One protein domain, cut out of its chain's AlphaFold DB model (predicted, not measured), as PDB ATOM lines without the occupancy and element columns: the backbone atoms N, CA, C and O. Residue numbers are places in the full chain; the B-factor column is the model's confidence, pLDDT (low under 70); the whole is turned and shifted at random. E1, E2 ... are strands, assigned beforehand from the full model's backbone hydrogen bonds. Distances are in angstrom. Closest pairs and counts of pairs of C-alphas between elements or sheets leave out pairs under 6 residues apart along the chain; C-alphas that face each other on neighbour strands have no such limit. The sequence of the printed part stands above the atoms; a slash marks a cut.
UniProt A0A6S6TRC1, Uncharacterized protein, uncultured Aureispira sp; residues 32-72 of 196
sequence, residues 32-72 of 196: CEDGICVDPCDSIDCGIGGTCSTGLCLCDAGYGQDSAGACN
ATOM      1  N   CYS A  32      20.564  50.126  26.616       94.00
ATOM      2  CA  CYS A  32      20.530  51.149  25.577       94.00
ATOM      3  C   CYS A  32      20.915  52.515  26.159       94.00
ATOM      4  O   CYS A  32      20.280  52.996  27.097       94.00
ATOM      5  N   GLU A  33      21.929  53.140  25.569       93.25
ATOM      6  CA  GLU A  33      22.352  54.509  25.842       93.25
ATOM      7  C   GLU A  33      22.368  55.280  24.519       93.25
ATOM      8  O   GLU A  33      23.028  54.894  23.556       93.25
ATOM      9  N   ASP A  34      21.592  56.365  24.441       91.44
ATOM     10  CA  ASP A  34      21.516  57.225  23.252       91.44
ATOM     11  C   ASP A  34      21.151  56.504  21.932       91.44
ATOM     12  O   ASP A  34      21.488  56.960  20.836       91.44
ATOM     13  N   GLY A  35      20.398  55.405  22.023       91.62
ATOM     14  CA  GLY A  35      20.000  54.583  20.875       91.62
ATOM     15  C   GLY A  35      21.044  53.546  20.451       91.62
ATOM     16  O   GLY A  35      20.909  52.943  19.389       91.62
ATOM     17  N   ILE A  36      22.083  53.333  21.264       92.50
ATOM     18  CA  ILE A  36      23.136  52.339  21.046       92.50
ATOM     19  C   ILE A  36      23.137  51.368  22.227       92.50
ATOM     20  O   ILE A  36      23.077  51.782  23.380       92.50
ATOM     21  N   CYS A  37      23.210  50.066  21.957       93.69
ATOM     22  CA  CYS A  37      23.406  49.079  23.016       93.69
ATOM     23  C   CYS A  37      24.856  49.120  23.500       93.69
ATOM     24  O   CYS A  37      25.774  48.885  22.715       93.69
ATOM     25  N   VAL A  38      25.039  49.403  24.785       95.06
ATOM     26  CA  VAL A  38      26.335  49.416  25.457       95.06
ATOM     27  C   VAL A  38      26.438  48.157  26.305       95.06
ATOM     28  O   VAL A  38      25.669  47.971  27.251       95.06
ATOM     29  N   ASP A  39      27.374  47.278  25.950       95.25
ATOM     30  CA  ASP A  39      27.728  46.133  26.783       95.25
ATOM     31  C   ASP A  39      28.656  46.613  27.913       95.25
ATOM     32  O   ASP A  39      29.762  47.087  27.634       95.25
ATOM     33  N   PRO A  40      28.251  46.497  29.193       94.56
ATOM     34  CA  PRO A  40      29.096  46.910  30.308       94.56
ATOM     35  C   PRO A  40      30.393  46.086  30.421       94.56
ATOM     36  O   PRO A  40      31.287  46.471  31.171       94.56
ATOM     37  N   CYS A  41      30.510  44.970  29.699       96.56
ATOM     38  CA  CYS A  41      31.669  44.086  29.689       96.56
ATOM     39  C   CYS A  41      32.631  44.296  28.509       96.56
ATOM     40  O   CYS A  41      33.687  43.671  28.493       96.56
ATOM     41  N   ASP A  42      32.327  45.189  27.559       95.19
ATOM     42  CA  ASP A  42      33.096  45.334  26.306       95.19
ATOM     43  C   ASP A  42      34.569  45.739  26.523       95.19
ATOM     44  O   ASP A  42      35.450  45.412  25.732       95.19
ATOM     45  N   SER A  43      34.859  46.428  27.631       95.06
ATOM     46  CA  SER A  43      36.207  46.913  27.973       95.06
ATOM     47  C   SER A  43      36.812  46.262  29.219       95.06
ATOM     48  O   SER A  43      37.853  46.711  29.703       95.06
ATOM     49  N   ILE A  44      36.175  45.215  29.750       97.06
ATOM     50  CA  ILE A  44      36.581  44.582  31.004       97.06
ATOM     51  C   ILE A  44      37.287  43.259  30.715       97.06
ATOM     52  O   ILE A  44      36.677  42.300  30.252       97.06
ATOM     53  N   ASP A  45      38.573  43.199  31.056       97.81
ATOM     54  CA  ASP A  45      39.340  41.956  31.091       97.81
ATOM     55  C   ASP A  45      39.258  41.334  32.491       97.81
ATOM     56  O   ASP A  45      39.808  41.868  33.456       97.81
ATOM     57  N   CYS A  46      38.561  40.202  32.603       98.31
ATOM     58  CA  CYS A  46      38.415  39.482  33.867       98.31
ATOM     59  C   CYS A  46      39.513  38.461  34.148       98.31
ATOM     60  O   CYS A  46      39.465  37.810  35.192       98.31
ATOM     61  N   GLY A  47      40.525  38.358  33.287       98.06
ATOM     62  CA  GLY A  47      41.639  37.447  33.488       98.06
ATOM     63  C   GLY A  47      41.277  35.976  33.274       98.06
ATOM     64  O   GLY A  47      40.241  35.629  32.710       98.06
ATOM     65  N   ILE A  48      42.177  35.092  33.710       97.50
ATOM     66  CA  ILE A  48      42.136  33.656  33.371       97.50
ATOM     67  C   ILE A  48      41.066  32.846  34.110       97.50
ATOM     68  O   ILE A  48      40.730  31.750  33.667       97.50
ATOM     69  N   GLY A  49      40.574  33.349  35.240       97.25
ATOM     70  CA  GLY A  49      39.621  32.655  36.101       97.25
ATOM     71  C   GLY A  49      38.424  33.522  36.441       97.25
ATOM     72  O   GLY A  49      38.005  33.539  37.595       97.25
ATOM     73  N   GLY A  50      37.937  34.325  35.493       97.81
ATOM     74  CA  GLY A  50      36.808  35.215  35.728       97.81
ATOM     75  C   GLY A  50      35.920  35.410  34.511       97.81
ATOM     76  O   GLY A  50      36.363  35.357  33.367       97.81
ATOM     77  N   THR A  51      34.648  35.691  34.778       97.94
ATOM     78  CA  THR A  51      33.647  36.050  33.771       97.94
ATOM     79  C   THR A  51      33.090  37.433  34.087       97.94
ATOM     80  O   THR A  51      32.747  37.718  35.235       97.94
ATOM     81  N   CYS A  52      32.973  38.301  33.080       97.69
ATOM     82  CA  CYS A  52      32.322  39.591  33.277       97.69
ATOM     83  C   CYS A  52      30.799  39.425  33.372       97.69
ATOM     84  O   CYS A  52      30.172  38.789  32.526       97.69
ATOM     85  N   SER A  53      30.201  40.030  34.395       95.94
ATOM     86  CA  SER A  53      28.757  40.130  34.582       95.94
ATOM     87  C   SER A  53      28.415  41.536  35.045       95.94
ATOM     88  O   SER A  53      28.929  42.004  36.061       95.94
ATOM     89  N   THR A  54      27.517  42.215  34.329       92.56
ATOM     90  CA  THR A  54      27.042  43.567  34.687       92.56
ATOM     91  C   THR A  54      28.171  44.589  34.891       92.56
ATOM     92  O   THR A  54      28.076  45.456  35.752       92.56
ATOM     93  N   GLY A  55      29.260  44.470  34.126       95.25
ATOM     94  CA  GLY A  55      30.411  45.365  34.249       95.25
ATOM     95  C   GLY A  55      31.334  45.066  35.436       95.25
ATOM     96  O   GLY A  55      32.115  45.925  35.834       95.25
ATOM     97  N   LEU A  56      31.236  43.877  36.035       96.44
ATOM     98  CA  LEU A  56      32.089  43.433  37.137       96.44
ATOM     99  C   LEU A  56      32.616  42.026  36.868       96.44
ATOM    100  O   LEU A  56      31.897  41.171  36.349       96.44
ATOM    101  N   CYS A  57      33.857  41.764  37.267       98.31
ATOM    102  CA  CYS A  57      34.444  40.435  37.159       98.31
ATOM    103  C   CYS A  57      34.004  39.535  38.307       98.31
ATOM    104  O   CYS A  57      34.288  39.811  39.473       98.31
ATOM    105  N   LEU A  58      33.337  38.437  37.960       98.06
ATOM    106  CA  LEU A  58      33.017  37.347  38.870       98.06
ATOM    107  C   LEU A  58      34.097  36.279  38.735       98.06
ATOM    108  O   LEU A  58      34.255  35.710  37.656       98.06
ATOM    109  N   CYS A  59      34.843  36.026  39.809       98.44
ATOM    110  CA  CYS A  59      35.900  35.021  39.788       98.44
ATOM    111  C   CYS A  59      35.335  33.611  39.941       98.44
ATOM    112  O   CYS A  59      34.474  33.356  40.787       98.44
ATOM    113  N   ASP A  60      35.867  32.700  39.136       98.12
ATOM    114  CA  ASP A  60      35.632  31.270  39.233       98.12
ATOM    115  C   ASP A  60      36.181  30.724  40.559       98.12
ATOM    116  O   ASP A  60      37.070  31.297  41.198       98.12
ATOM    117  N   ALA A  61      35.668  29.568  40.979       97.31
ATOM    118  CA  ALA A  61      36.115  28.924  42.208       97.31
ATOM    119  C   ALA A  61      37.631  28.644  42.176       97.31
ATOM    120  O   ALA A  61      38.144  28.014  41.251       97.31
ATOM    121  N   GLY A  62      38.337  29.084  43.220       97.25
ATOM    122  CA  GLY A  62      39.797  28.988  43.317       97.25
ATOM    123  C   GLY A  62      40.554  30.223  42.828       97.25
ATOM    124  O   GLY A  62      41.767  30.273  43.026       97.25
ATOM    125  N   TYR A  63      39.870  31.227  42.267       98.44
ATOM    126  CA  TYR A  63      40.471  32.496  41.861       98.44
ATOM    127  C   TYR A  63      40.006  33.680  42.717       98.44
ATOM    128  O   TYR A  63      38.866  33.742  43.176       98.44
ATOM    129  N   GLY A  64      40.907  34.638  42.923       97.50
ATOM    130  CA  GLY A  64      40.651  35.936  43.539       97.50
ATOM    131  C   GLY A  64      41.005  37.091  42.603       97.50
ATOM    132  O   GLY A  64      41.781  36.924  41.656       97.50
ATOM    133  N   GLN A  65      40.438  38.265  42.886       97.81
ATOM    134  CA  GLN A  65      40.742  39.495  42.155       97.81
ATOM    135  C   GLN A  65      42.134  40.027  42.518       97.81
ATOM    136  O   GLN A  65      42.508  40.062  43.691       97.81
ATOM    137  N   ASP A  66      42.880  40.472  41.512       97.12
ATOM    138  CA  ASP A  66      44.120  41.222  41.664       97.12
ATOM    139  C   ASP A  66      43.867  42.722  41.905       97.12
ATOM    140  O   ASP A  66      42.731  43.182  42.045       97.12
ATOM    141  N   SER A  67      44.938  43.518  41.965       96.81
ATOM    142  CA  SER A  67      44.837  44.968  42.177       96.81
ATOM    143  C   SER A  67      44.130  45.723  41.044       96.81
ATOM    144  O   SER A  67      43.759  46.877  41.242       96.81
ATOM    145  N   ALA A  68      43.985  45.114  39.864       96.56
ATOM    146  CA  ALA A  68      43.244  45.663  38.732       96.56
ATOM    147  C   ALA A  68      41.777  45.187  38.700       96.56
ATOM    148  O   ALA A  68      41.014  45.648  37.857       96.56
ATOM    149  N   GLY A  69      41.369  44.305  39.620       96.75
ATOM    150  CA  GLY A  69      40.027  43.723  39.666       96.75
ATOM    151  C   GLY A  69      39.848  42.486  38.778       96.75
ATOM    152  O   GLY A  69      38.737  41.964  38.701       96.75
ATOM    153  N   ALA A  70      40.915  41.995  38.137       98.06
ATOM    154  CA  ALA A  70      40.881  40.809  37.286       98.06
ATOM    155  C   ALA A  70      41.155  39.535  38.100       98.06
ATOM    156  O   ALA A  70      41.931  39.532  39.054       98.06
ATOM    157  N   CYS A  71      40.531  38.421  37.728       98.38
ATOM    158  CA  CYS A  71      40.570  37.157  38.461       98.38
ATOM    159  C   CYS A  71      41.811  36.321  38.111       98.38
ATOM    160  O   CYS A  71      41.711  35.216  37.577       98.38
ATOM    161  N   ASN A  72      42.996  36.872  38.385       97.94
ATOM    162  CA  ASN A  72      44.289  36.265  38.051       97.94
ATOM    163  C   ASN A  72      44.991  35.592  39.240       97.94
ATOM    164  O   ASN A  72      46.023  34.948  39.053       97.94
TER     165      ASN A  72
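This is residues 32 to 72 of the 196 residues of an uncharacterized protein of uncultured Aureispira sp (UniProt A0A6S6TRC1). With little regular structure, this is a small hairpin, E2 and E3, among loops, with residues 32 to 38 sticking out at one end. The 41 printed residues include three named strands, E1, E2, E3 in chain order, holding 11 residues, and no named helix: all strand. E2 and E3 form an antiparallel sheet. The whole is loose, radius of gyration of the C-alphas 11.8 A, spanning 39 by 18 by 11 A.

E1, residues 36 to 38, begins at C-alpha 36, (23.136, 52.339, 21.046). E2, residues 50 to 53, is 9.5 A long; E3, residues 56 to 59, is 9.6 A long and ends at C-alpha 59, (35.900, 35.021, 39.788).

E1 pairs with no named strand and is apart from E2 and E3. A tight link joins the hairpin E2 and E3, antiparallel at 145 degrees. N 51 and O 58 are within hydrogen-bond range at 2.9 A.

The farthest C-alphas, of Gly 35 and Gly 62, are 39.4 A apart. The link E1 to E2 is long, 11 residues. The printed part has no cut, and no printed residue is under 70 in pLDDT.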